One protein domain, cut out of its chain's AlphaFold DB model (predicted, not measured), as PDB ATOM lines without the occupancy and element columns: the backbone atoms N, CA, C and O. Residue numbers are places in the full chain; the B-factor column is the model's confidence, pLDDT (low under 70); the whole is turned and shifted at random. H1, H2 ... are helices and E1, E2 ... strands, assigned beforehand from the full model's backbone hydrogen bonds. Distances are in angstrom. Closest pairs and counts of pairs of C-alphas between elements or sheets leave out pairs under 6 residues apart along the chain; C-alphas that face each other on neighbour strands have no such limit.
ATOM      1  N   ALA A   2     321.408 189.372 310.757       65.12
ATOM      2  CA  ALA A   2     322.415 188.320 310.925       65.12
ATOM      3  C   ALA A   2     323.828 188.900 310.711       65.12
ATOM      4  O   ALA A   2     324.116 189.428 309.633       65.12
ATOM      5  N   LYS A   3     324.664 188.870 311.758       79.56
ATOM      6  CA  LYS A   3     326.051 189.360 311.731       79.56
ATOM      7  C   LYS A   3     326.896 188.437 310.845       79.56
ATOM      8  O   LYS A   3     326.771 187.223 310.949       79.56
ATOM      9  N   GLY A   4     327.741 189.009 309.986       86.56
ATOM     10  CA  GLY A   4     328.675 188.248 309.142       86.56
ATOM     11  C   GLY A   4     328.083 187.620 307.871       86.56
ATOM     12  O   GLY A   4     328.778 186.844 307.225       86.56
ATOM     13  N   ILE A   5     326.836 187.947 307.504       92.75
ATOM     14  CA  ILE A   5     326.230 187.528 306.226       92.75
ATOM     15  C   ILE A   5     326.222 188.712 305.257       92.75
ATOM     16  O   ILE A   5     325.479 189.683 305.471       92.75
ATOM     17  N   GLN A   6     327.022 188.601 304.195       94.06
ATOM     18  CA  GLN A   6     327.016 189.517 303.060       94.06
ATOM     19  C   GLN A   6     325.707 189.350 302.289       94.06
ATOM     20  O   GLN A   6     325.253 188.230 302.065       94.06
ATOM     21  N   LYS A   7     325.078 190.473 301.932       94.75
ATOM     22  CA  LYS A   7     323.811 190.499 301.197       94.75
ATOM     23  C   LYS A   7     324.018 191.244 299.893       94.75
ATOM     24  O   LYS A   7     324.394 192.413 299.925       94.75
ATOM     25  N   THR A   8     323.725 190.582 298.786       94.69
ATOM     26  CA  THR A   8     323.798 191.158 297.445       94.69
ATOM     27  C   THR A   8     322.404 191.134 296.844       94.69
ATOM     28  O   THR A   8     321.782 190.076 296.755       94.69
ATOM     29  N   ILE A   9     321.883 192.299 296.464       94.75
ATOM     30  CA  ILE A   9     320.568 192.398 295.823       94.75
ATOM     31  C   ILE A   9     320.716 191.908 294.381       94.75
ATOM     32  O   ILE A   9     321.531 192.445 293.633       94.75
ATOM     33  N   LEU A  10     319.951 190.880 294.013       93.38
ATOM     34  CA  LEU A  10     319.945 190.313 292.662       93.38
ATOM     35  C   LEU A  10     318.829 190.914 291.810       93.38
ATOM     36  O   LEU A  10     319.051 191.246 290.651       93.38
ATOM     37  N   LEU A  11     317.637 191.058 292.398       93.00
ATOM     38  CA  LEU A  11     316.459 191.634 291.754       93.00
ATOM     39  C   LEU A  11     315.806 192.638 292.695       93.00
ATOM     40  O   LEU A  11     315.712 192.407 293.905       93.00
ATOM     41  N   ALA A  12     315.324 193.729 292.119       93.50
ATOM     42  CA  ALA A  12     314.600 194.773 292.814       93.50
ATOM     43  C   ALA A  12     313.414 195.227 291.962       93.50
ATOM     44  O   ALA A  12     313.434 195.077 290.739       93.50
ATOM     45  N   SER A  13     312.396 195.773 292.618       91.19
ATOM     46  CA  SER A  13     311.285 196.440 291.949       91.19
ATOM     47  C   SER A  13     311.750 197.698 291.207       91.19
ATOM     48  O   SER A  13     312.910 198.107 291.300       91.19
ATOM     49  N   ASP A  14     310.845 198.326 290.464       87.50
ATOM     50  CA  ASP A  14     311.148 199.557 289.740       87.50
ATOM     51  C   ASP A  14     311.284 200.771 290.687       87.50
ATOM     52  O   ASP A  14     311.133 200.697 291.912       87.50
ATOM     53  N   THR A  15     311.584 201.913 290.088       86.31
ATOM     54  CA  THR A  15     311.652 203.244 290.680       86.31
ATOM     55  C   THR A  15     310.370 203.638 291.402       86.31
ATOM     56  O   THR A  15     310.461 204.138 292.510       86.31
ATOM     57  N   ASN A  16     309.190 203.340 290.859       86.56
ATOM     58  CA  ASN A  16     307.921 203.664 291.508       86.56
ATOM     59  C   ASN A  16     307.318 202.411 292.143       86.56
ATOM     60  O   ASN A  16     306.726 201.573 291.467       86.56
ATOM     61  N   SER A  17     307.496 202.254 293.453       88.12
ATOM     62  CA  SER A  17     307.045 201.085 294.212       88.12
ATOM     63  C   SER A  17     306.352 201.484 295.513       88.12
ATOM     64  O   SER A  17     306.633 202.524 296.102       88.12
ATOM     65  N   ARG A  18     305.483 200.606 296.021       85.81
ATOM     66  CA  ARG A  18     304.883 200.714 297.359       85.81
ATOM     67  C   ARG A  18     304.877 199.356 298.046       85.81
ATOM     68  O   ARG A  18     304.874 198.325 297.379       85.81
ATOM     69  N   ARG A  19     304.876 199.341 299.378       86.38
ATOM     70  CA  ARG A  19     304.693 198.114 300.169       86.38
ATOM     71  C   ARG A  19     303.322 198.152 300.813       86.38
ATOM     72  O   ARG A  19     302.971 199.147 301.436       86.38
ATOM     73  N   ILE A  20     302.587 197.057 300.689       83.38
ATOM     74  CA  ILE A  20     301.282 196.888 301.322       83.38
ATOM     75  C   ILE A  20     301.404 195.717 302.296       83.38
ATOM     76  O   ILE A  20     302.004 194.694 301.966       83.38
ATOM     77  N   SER A  21     300.899 195.889 303.517       82.56
ATOM     78  CA  SER A  21     300.930 194.831 304.529       82.56
ATOM     79  C   SER A  21     299.861 193.782 304.233       82.56
ATOM     80  O   SER A  21     298.759 194.121 303.814       82.56
ATOM     81  N   SER A  22     300.188 192.508 304.453       82.19
ATOM     82  CA  SER A  22     299.243 191.400 304.278       82.19
ATOM     83  C   SER A  22     298.215 191.357 305.423       82.19
ATOM     84  O   SER A  22     298.605 191.625 306.564       82.19
ATOM     85  N   PRO A  23     296.944 190.980 305.160       82.00
ATOM     86  CA  PRO A  23     296.368 190.613 303.861       82.00
ATOM     87  C   PRO A  23     296.011 191.841 303.017       82.00
ATOM     88  O   PRO A  23     295.336 192.756 303.481       82.00
ATOM     89  N   ALA A  24     296.432 191.836 301.753       73.81
ATOM     90  CA  ALA A  24     296.133 192.891 300.791       73.81
ATOM     91  C   ALA A  24     295.496 192.287 299.539       73.81
ATOM     92  O   ALA A  24     295.991 191.292 299.011       73.81
ATOM     93  N   ILE A  25     294.412 192.894 299.055       74.94
ATOM     94  CA  ILE A  25     293.799 192.519 297.779       74.94
ATOM     95  C   ILE A  25     294.494 193.319 296.681       74.94
ATOM     96  O   ILE A  25     294.431 194.548 296.663       74.94
ATOM     97  N   VAL A  26     295.157 192.619 295.763       68.50
ATOM     98  CA  VAL A  26     295.738 193.223 294.563       68.50
ATOM     99  C   VAL A  26     294.701 193.132 293.448       68.50
ATOM    100  O   VAL A  26     294.307 192.038 293.054       68.50
ATOM    101  N   SER A  27     294.243 194.279 292.950       73.38
ATOM    102  CA  SER A  27     293.370 194.360 291.778       73.38
ATOM    103  C   SER A  27     294.069 195.121 290.653       73.38
ATOM    104  O   SER A  27     294.870 196.026 290.898       73.38
ATOM    105  N   LEU A  28     293.762 194.769 289.403       64.44
ATOM    106  CA  LEU A  28     294.266 195.485 288.222       64.44
ATOM    107  C   LEU A  28     293.821 196.958 288.208       64.44
ATOM    108  O   LEU A  28     294.550 197.816 287.730       64.44
ATOM    109  N   ASN A  29     292.679 197.256 288.833       65.19
ATOM    110  CA  ASN A  29     292.141 198.607 288.991       65.19
ATOM    111  C   ASN A  29     292.509 199.220 290.354       65.19
ATOM    112  O   ASN A  29     291.714 199.964 290.916       65.19
ATOM    113  N   SER A  30     293.654 198.865 290.943       62.62
ATOM    114  CA  SER A  30     294.064 199.353 292.277       62.62
ATOM    115  C   SER A  30     294.753 200.722 292.268       62.62
ATOM    116  O   SER A  30     295.174 201.200 293.322       62.62
ATOM    117  N   VAL A  31     294.888 201.333 291.089       62.72
ATOM    118  CA  VAL A  31     295.384 202.696 290.888       62.72
ATOM    119  C   VAL A  31     294.309 203.432 290.097       62.72
ATOM    120  O   VAL A  31     294.209 203.252 288.885       62.72
ATOM    121  N   GLN A  32     293.452 204.184 290.787       65.19
ATOM    122  CA  GLN A  32     292.346 204.918 290.154       65.19
ATOM    123  C   GLN A  32     292.468 206.427 290.343       65.19
ATOM    124  O   GLN A  32     291.946 207.185 289.528       65.19
ATOM    125  N   SER A  33     293.160 206.857 291.398       69.31
ATOM    126  CA  SER A  33     293.265 208.255 291.802       69.31
ATOM    127  C   SER A  33     294.704 208.776 291.737       69.31
ATOM    128  O   SER A  33     295.663 208.003 291.778       69.31
ATOM    129  N   GLU A  34     294.874 210.099 291.665       68.38
ATOM    130  CA  GLU A  34     296.195 210.725 291.822       68.38
ATOM    131  C   GLU A  34     296.773 210.469 293.224       68.38
ATOM    132  O   GLU A  34     297.988 210.308 293.366       68.38
ATOM    133  N   GLU A  35     295.925 210.333 294.254       67.38
ATOM    134  CA  GLU A  35     296.372 209.969 295.601       67.38
ATOM    135  C   GLU A  35     297.016 208.572 295.657       67.38
ATOM    136  O   GLU A  35     297.983 208.368 296.397       67.38
ATOM    137  N   ASP A  36     296.557 207.618 294.839       72.44
ATOM    138  CA  ASP A  36     297.172 206.286 294.752       72.44
ATOM    139  C   ASP A  36     298.601 206.347 294.207       72.44
ATOM    140  O   ASP A  36     299.466 205.591 294.661       72.44
ATOM    141  N   ILE A  37     298.851 207.258 293.258       73.19
ATOM    142  CA  ILE A  37     300.166 207.483 292.644       73.19
ATOM    143  C   ILE A  37     301.136 208.057 293.683       73.19
ATOM    144  O   ILE A  37     302.279 207.604 293.769       73.19
ATOM    145  N   LEU A  38     300.672 208.972 294.543       79.31
ATOM    146  CA  LEU A  38     301.469 209.509 295.657       79.31
ATOM    147  C   LEU A  38     301.896 208.425 296.663       79.31
ATOM    148  O   LEU A  38     302.898 208.582 297.362       79.31
ATOM    149  N   GLY A  39     301.176 207.301 296.714       80.81
ATOM    150  CA  GLY A  39     301.526 206.144 297.535       80.81
ATOM    151  C   GLY A  39     302.762 205.365 297.062       80.81
ATOM    152  O   GLY A  39     303.300 204.570 297.836       80.81
ATOM    153  N   PHE A  40     303.240 205.568 295.829       83.94
ATOM    154  CA  PHE A  40     304.436 204.913 295.278       83.94
ATOM    155  C   PHE A  40     305.717 205.672 295.641       83.94
ATOM    156  O   PHE A  40     306.391 206.252 294.799       83.94
ATOM    157  N   ASN A  41     306.061 205.666 296.927       87.12
ATOM    158  CA  ASN A  41     307.189 206.427 297.474       87.12
ATOM    159  C   ASN A  41     308.480 205.610 297.681       87.12
ATOM    160  O   ASN A  41     309.498 206.150 298.122       87.12
ATOM    161  N   LEU A  42     308.467 204.310 297.390       89.19
ATOM    162  CA  LEU A  42     309.627 203.431 297.513       89.19
ATOM    163  C   LEU A  42     310.241 203.160 296.148       89.19
ATOM    164  O   LEU A  42     309.549 203.101 295.144       89.19
ATOM    165  N   HIS A  43     311.544 202.913 296.147       90.69
ATOM    166  CA  HIS A  43     312.315 202.651 294.941       90.69
ATOM    167  C   HIS A  43     313.139 201.386 295.159       90.69
ATOM    168  O   HIS A  43     313.656 201.180 296.263       90.69
ATOM    169  N   TYR A  44     313.282 200.558 294.121       91.19
ATOM    170  CA  TYR A  44     314.195 199.409 294.118       91.19
ATOM    171  C   TYR A  44     314.044 198.504 295.347       91.19
ATOM    172  O   TYR A  44     315.020 198.134 296.006       91.19
ATOM    173  N   VAL A  45     312.803 198.143 295.676       92.69
ATOM    174  CA  VAL A  45     312.510 197.239 296.789       92.69
ATOM    175  C   VAL A  45     313.084 195.859 296.449       92.69
ATOM    176  O   VAL A  45     312.700 195.299 295.423       92.69
ATOM    177  N   PRO A  46     313.997 195.290 297.259       94.00
ATOM    178  CA  PRO A  46     314.613 194.003 296.945       94.00
ATOM    179  C   PRO A  46     313.585 192.867 296.907       94.00
ATOM    180  O   PRO A  46     312.818 192.700 297.853       94.00
ATOM    181  N   VAL A  47     313.619 192.069 295.839       93.75
ATOM    182  CA  VAL A  47     312.738 190.905 295.617       93.75
ATOM    183  C   VAL A  47     313.535 189.597 295.625       93.75
ATOM    184  O   VAL A  47     313.026 188.567 296.060       93.75
ATOM    185  N   ALA A  48     314.805 189.637 295.207       95.75
ATOM    186  CA  ALA A  48     315.727 188.511 295.322       95.75
ATOM    187  C   ALA A  48     317.073 188.957 295.902       95.75
ATOM    188  O   ALA A  48     317.647 189.960 295.468       95.75
ATOM    189  N   VAL A  49     317.590 188.200 296.870       96.12
ATOM    190  CA  VAL A  49     318.823 188.525 297.598       96.12
ATOM    191  C   VAL A  49     319.707 187.287 297.719       96.12
ATOM    192  O   VAL A  49     319.270 186.245 298.203       96.12
ATOM    193  N   LEU A  50     320.970 187.426 297.323       95.00
ATOM    194  CA  LEU A  50     322.034 186.467 297.592       95.00
ATOM    195  C   LEU A  50     322.620 186.733 298.982       95.00
ATOM    196  O   LEU A  50     322.977 187.862 299.320       95.00
ATOM    197  N   LEU A  51     322.728 185.675 299.773       95.06
ATOM    198  CA  LEU A  51     323.278 185.651 301.117       95.06
ATOM    199  C   LEU A  51     324.533 184.781 301.117       95.06
ATOM    200  O   LEU A  51     324.465 183.599 300.784       95.06
ATOM    201  N   GLU A  52     325.662 185.344 301.532       93.12
ATOM    202  CA  GLU A  52     326.939 184.629 301.598       93.12
ATOM    203  C   GLU A  52     327.578 184.802 302.972       93.12
ATOM    204  O   GLU A  52     327.625 185.903 303.524       93.12
ATOM    205  N   GLY A  53     328.065 183.704 303.546       92.56
ATOM    206  CA  GLY A  53     328.724 183.731 304.849       92.56
ATOM    207  C   GLY A  53     328.519 182.457 305.655       92.56
ATOM    208  O   GLY A  53     328.078 181.429 305.143       92.56
ATOM    209  N   LYS A  54     328.866 182.511 306.944       92.12
ATOM    210  CA  LYS A  54     328.621 181.405 307.879       92.12
ATOM    211  C   LYS A  54     327.235 181.555 308.501       92.12
ATOM    212  O   LYS A  54     326.966 182.532 309.196       92.12
ATOM    213  N   PHE A  55     326.368 180.581 308.247       92.25
ATOM    214  CA  PHE A  55     324.996 180.577 308.747       92.25
ATOM    215  C   PHE A  55     324.908 179.915 310.120       92.25
ATOM    216  O   PHE A  55     325.581 178.920 310.384       92.25
ATOM    217  N   ASN A  56     324.034 180.440 310.976       91.31
ATOM    218  CA  ASN A  56     323.670 179.776 312.223       91.31
ATOM    219  C   ASN A  56     322.568 178.748 311.959       91.31
ATOM    220  O   ASN A  56     321.685 178.974 311.132       91.31
ATOM    221  N   SER A  57     322.607 177.636 312.685       88.62
ATOM    222  CA  SER A  57     321.554 176.625 312.633       88.62
ATOM    223  C   SER A  57     320.243 177.200 313.171       88.62
ATOM    224  O   SER A  57     320.231 177.859 314.212       88.62
ATOM    225  N   LEU A  58     319.123 176.897 312.504       88.38
ATOM    226  CA  LEU A  58     317.780 177.262 312.974       88.38
ATOM    227  C   LEU A  58     317.493 176.704 314.378       88.38
ATOM    228  O   LEU A  58     316.753 177.304 315.155       88.38
ATOM    229  N   PHE A  59     318.100 175.564 314.702       87.69
ATOM    230  CA  PHE A  59     317.922 174.859 315.968       87.69
ATOM    231  C   PHE A  59     318.853 175.357 317.083       87.69
ATOM    232  O   PHE A  59     318.783 174.860 318.211       87.69
ATOM    233  N   SER A  60     319.718 176.332 316.786       86.56
ATOM    234  CA  SER A  60     320.685 176.845 317.753       86.56
ATOM    235  C   SER A  60     319.951 177.461 318.940       86.56
ATOM    236  O   SER A  60     319.014 178.240 318.761       86.56
ATOM    237  N   ASN A  61     320.346 177.074 320.154       85.12
ATOM    238  CA  ASN A  61     319.705 177.461 321.418       85.12
ATOM    239  C   ASN A  61     318.217 177.071 321.556       85.12
ATOM    240  O   ASN A  61     317.538 177.593 322.434       85.12
ATOM    241  N   ARG A  62     317.696 176.168 320.710       87.50
ATOM    242  CA  ARG A  62     316.299 175.690 320.785       87.50
ATOM    243  C   ARG A  62     316.169 174.237 321.234       87.50
ATOM    244  O   ARG A  62     315.098 173.837 321.677       87.50
ATOM    245  N   LEU A  63     317.229 173.441 321.100       86.62
ATOM    246  CA  LEU A  63     317.198 172.015 321.424       86.62
ATOM    247  C   LEU A  63     317.613 171.753 322.882       86.62
ATOM    248  O   LEU A  63     318.655 172.249 323.316       86.62
ATOM    249  N   PRO A  64     316.858 170.929 323.633       89.44
ATOM    250  CA  PRO A  64     317.274 170.460 324.951       89.44
ATOM    251  C   PRO A  64     318.550 169.612 324.873       89.44
ATOM    252  O   PRO A  64     318.715 168.836 323.929       89.44
ATOM    253  N   LYS A  65     319.396 169.653 325.915       85.62
ATOM    254  CA  LYS A  65     320.618 168.821 326.008       85.62
ATOM    255  C   LYS A  65     320.357 167.339 325.726       85.62
ATOM    256  O   LYS A  65     321.067 166.744 324.931       85.62
ATOM    257  N   LYS A  66     319.265 166.782 326.260       89.50
ATOM    258  CA  LYS A  66     318.871 165.380 326.032       89.50
ATOM    259  C   LYS A  66     318.737 165.022 324.544       89.50
ATOM    260  O   LYS A  66     319.063 163.906 324.153       89.50
ATOM    261  N   VAL A  67     318.261 165.958 323.718       86.69
ATOM    262  CA  VAL A  67     318.132 165.761 322.267       86.69
ATOM    263  C   VAL A  67     319.503 165.830 321.602       86.69
ATOM    264  O   VAL A  67     319.811 164.979 320.776       86.69
ATOM    265  N   LEU A  68     320.348 166.782 322.003       86.81
ATOM    266  CA  LEU A  68     321.721 166.905 321.503       86.81
ATOM    267  C   LEU A  68     322.546 165.642 321.799       86.81
ATOM    268  O   LEU A  68     323.180 165.097 320.897       86.81
ATOM    269  N   ASP A  69     322.456 165.129 323.027       88.12
ATOM    270  CA  ASP A  69     323.144 163.909 323.463       88.12
ATOM    271  C   ASP A  69     322.640 162.677 322.696       88.12
ATOM    272  O   ASP A  69     323.412 161.785 322.344       88.12
ATOM    273  N   SER A  70     321.336 162.633 322.397       87.81
ATOM    274  CA  SER A  70     320.747 161.576 321.575       87.81
ATOM    275  C   SER A  70     321.232 161.639 320.126       87.81
ATOM    276  O   SER A  70     321.559 160.601 319.556       87.81
ATOM    277  N   VAL A  71     321.306 162.832 319.526       86.12
ATOM    278  CA  VAL A  71     321.812 163.021 318.155       86.12
ATOM    279  C   VAL A  71     323.269 162.579 318.063       86.12
ATOM    280  O   VAL A  71     323.610 161.822 317.156       86.12
ATOM    281  N   GLN A  72     324.105 162.967 319.029       88.75
ATOM    282  CA  GLN A  72     325.501 162.533 319.103       88.75
ATOM    283  C   GLN A  72     325.617 161.009 319.215       88.75
ATOM    284  O   GLN A  72     326.444 160.405 318.535       88.75
ATOM    285  N   ARG A  73     324.783 160.376 320.050       90.00
ATOM    286  CA  ARG A  73     324.807 158.920 320.255       90.00
ATOM    287  C   ARG A  73     324.394 158.143 319.005       90.00
ATOM    288  O   ARG A  73     324.976 157.103 318.731       90.00
ATOM    289  N   VAL A  74     323.390 158.629 318.276       90.38
ATOM    290  CA  VAL A  74     322.840 157.936 317.099       90.38
ATOM    291  C   VAL A  74     323.673 158.195 315.846       90.38
ATOM    292  O   VAL A  74     323.928 157.277 315.077       90.38
ATOM    293  N   THR A  75     324.089 159.442 315.623       87.94
ATOM    294  CA  THR A  75     324.778 159.839 314.381       87.94
ATOM    295  C   THR A  75     326.298 159.769 314.476       87.94
ATOM    296  O   THR A  75     326.971 159.888 313.457       87.94
ATOM    297  N   GLY A  76     326.852 159.648 315.688       89.19
ATOM    298  CA  GLY A  76     328.289 159.759 315.945       89.19
ATOM    299  C   GLY A  76     328.846 161.182 315.805       89.19
ATOM    300  O   GLY A  76     330.022 161.401 316.088       89.19
ATOM    301  N   ASN A  77     328.024 162.164 315.419       86.00
ATOM    302  CA  ASN A  77     328.455 163.526 315.117       86.00
ATOM    303  C   ASN A  77     327.875 164.548 316.098       86.00
ATOM    304  O   ASN A  77     326.706 164.474 316.485       86.00
ATOM    305  N   ALA A  78     328.688 165.549 316.440       85.56
ATOM    306  CA  ALA A  78     328.253 166.648 317.290       85.56
ATOM    307  C   ALA A  78     327.250 167.536 316.568       85.56
ATOM    308  O   ALA A  78     327.383 167.831 315.378       85.56
ATOM    309  N   TYR A  79     326.253 167.998 317.318       86.50
ATOM    310  CA  TYR A  79     325.335 169.011 316.827       86.50
ATOM    311  C   TYR A  79     326.104 170.281 316.443       86.50
ATOM    312  O   TYR A  79     326.837 170.862 317.246       86.50
ATOM    313  N   LEU A  80     325.885 170.738 315.212       86.94
ATOM    314  CA  LEU A  80     326.474 171.961 314.689       86.94
ATOM    315  C   LEU A  80     325.505 173.127 314.902       86.94
ATOM    316  O   LEU A  80     324.482 173.251 314.224       86.94
ATOM    317  N   SER A  81     325.850 174.012 315.836       88.12
ATOM    318  CA  SER A  81     325.107 175.253 316.093       88.12
ATOM    319  C   SER A  81     325.301 176.302 314.992       88.12
ATOM    320  O   SER A  81     324.468 177.199 314.840       88.12
ATOM    321  N   ALA A  82     326.363 176.171 314.193       89.38
ATOM    322  CA  ALA A  82     326.673 177.012 313.045       89.38
ATOM    323  C   ALA A  82     327.372 176.211 311.936       89.38
ATOM    324  O   ALA A  82     327.957 175.154 312.175       89.38
ATOM    325  N   ALA A  83     327.316 176.733 310.712       88.44
ATOM    326  CA  ALA A  83     327.952 176.136 309.549       88.44
ATOM    327  C   ALA A  83     329.486 176.144 309.685       88.44
ATOM    328  O   ALA A  83     330.097 177.167 310.008       88.44
ATOM    329  N   VAL A  84     330.115 175.007 309.377       88.38
ATOM    330  CA  VAL A  84     331.580 174.846 309.425       88.38
ATOM    331  C   VAL A  84     332.256 175.702 308.346       88.38
ATOM    332  O   VAL A  84     333.207 176.440 308.623       88.38
ATOM    333  N   LYS A  85     331.725 175.648 307.119       90.12
ATOM    334  CA  LYS A  85     332.192 176.416 305.957       90.12
ATOM    335  C   LYS A  85     331.197 177.532 305.607       90.12
ATOM    336  O   LYS A  85     330.005 177.377 305.884       90.12
ATOM    337  N   PRO A  86     331.655 178.648 305.008       89.75
ATOM    338  CA  PRO A  86     330.753 179.632 304.426       89.75
ATOM    339  C   PRO A  86     329.878 178.980 303.353       89.75
ATOM    340  O   PRO A  86     330.386 178.245 302.509       89.75
ATOM    341  N   GLY A  87     328.579 179.249 303.405       91.12
ATOM    342  CA  GLY A  87     327.617 178.818 302.401       91.12
ATOM    343  C   GLY A  87     327.124 179.990 301.562       91.12
ATOM    344  O   GLY A  87     327.433 181.154 301.836       91.12
ATOM    345  N   LYS A  88     326.290 179.660 300.582       92.81
ATOM    346  CA  LYS A  88     325.557 180.607 299.746       92.81
ATOM    347  C   LYS A  88     324.076 180.239 299.782       92.81
ATOM    348  O   LYS A  88     323.744 179.056 299.761       92.81
ATOM    349  N   GLN A  89     323.193 181.227 299.851       94.00
ATOM    350  CA  GLN A  89     321.743 181.041 299.772       94.00
ATOM    351  C   GLN A  89     321.148 182.162 298.928       94.00
ATOM    352  O   GLN A  89     321.493 183.320 299.133       94.00
ATOM    353  N   ILE A  90     320.245 181.842 298.006       95.31
ATOM    354  CA  ILE A  90     319.449 182.853 297.304       95.31
ATOM    355  C   ILE A  90     318.033 182.789 297.865       95.31
ATOM    356  O   ILE A  90     317.429 181.721 297.911       95.31
ATOM    357  N   VAL A  91     317.522 183.933 298.312       95.31
ATOM    358  CA  VAL A  91     316.152 184.084 298.804       95.31
ATOM    359  C   VAL A  91     315.380 184.907 297.789       95.31
ATOM    360  O   VAL A  91     315.811 186.009 297.449       95.31
ATOM    361  N   VAL A  92     314.251 184.381 297.322       95.19
ATOM    362  CA  VAL A  92     313.347 185.059 296.389       95.19
ATOM    363  C   VAL A  92     311.977 185.192 297.041       95.19
ATOM    364  O   VAL A  92     311.528 184.267 297.713       95.19
ATOM    365  N   ALA A  93     311.347 186.355 296.885       92.06
ATOM    366  CA  ALA A  93     310.075 186.663 297.533       92.06
ATOM    367  C   ALA A  93     308.891 185.852 296.981       92.06
ATOM    368  O   ALA A  93     307.929 185.638 297.714       92.06
ATOM    369  N   ASP A  94     308.971 185.407 295.725       89.25
ATOM    370  CA  ASP A  94     307.907 184.678 295.035       89.25
ATOM    371  C   ASP A  94     308.476 183.504 294.221       89.25
ATOM    372  O   ASP A  94     309.528 183.623 293.582       89.25
TER     373      ASP A  94
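AT A GLANCE: This is residues 2 to 94 of the 194 residues of the protein "Gliding motility protein GldG" of Chitinophagaceae bacterium (UniProt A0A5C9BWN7). A narrow three-stranded antiparallel sheet, E1, E2 and E3, has a long looped arm reaching away from each end of its strands, one bearing the short helix H1 and the other H2; the arms make the length, and both helices lie well away from the sheet. Residues 20 to 30, in the arm with H1, stick out free. The printed part has 93 residues, with E1, H1, E2, H2 and E3 along the chain and sheet order E1, E2, E3; the class is mixed, helices and strands, with 38 residues, under half, in named elements. It is extended, with a radius of gyration of the C-alphas of 21.1 A and spans of 65 by 26 by 19 A.

IN THESE COORDINATES: E1, residues 5 to 12, begins at C-alpha 5 (326.230, 187.528, 306.226) and is 19.2 A long. H1, residues 34 to 38, measures 6.6 A. E2, residues 46 to 53, measures 19.2 A. H2, residues 65 to 75, measures 15.3 A. E3, residues 87 to 92, measures 16.7 A and ends at C-alpha 92 (313.347, 185.059, 296.389).

HOW THE PARTS SIT: E2 is the inner strand. E1 and E2 are antiparallel at 156 degrees, with N 8 and O 50 within hydrogen-bond range at 2.9 A. E2 and E3 are antiparallel at 171 degrees, with N 51 and O 89 within range at 2.7 A. Neither helix is on the sheet, and H1 and H2 are apart. Every O i to N i+4 pair in H1 and H2 is within hydrogen-bond range.

THE WHOLE: The C-alphas farthest apart, of Glu 34 and Arg 73, are 65.7 A apart. The printed part has no cut. The links E1 to H1, E2 to H2 and H2 to E3 are long. Residues 2, 26 and 28 to 35 have pLDDT under 70.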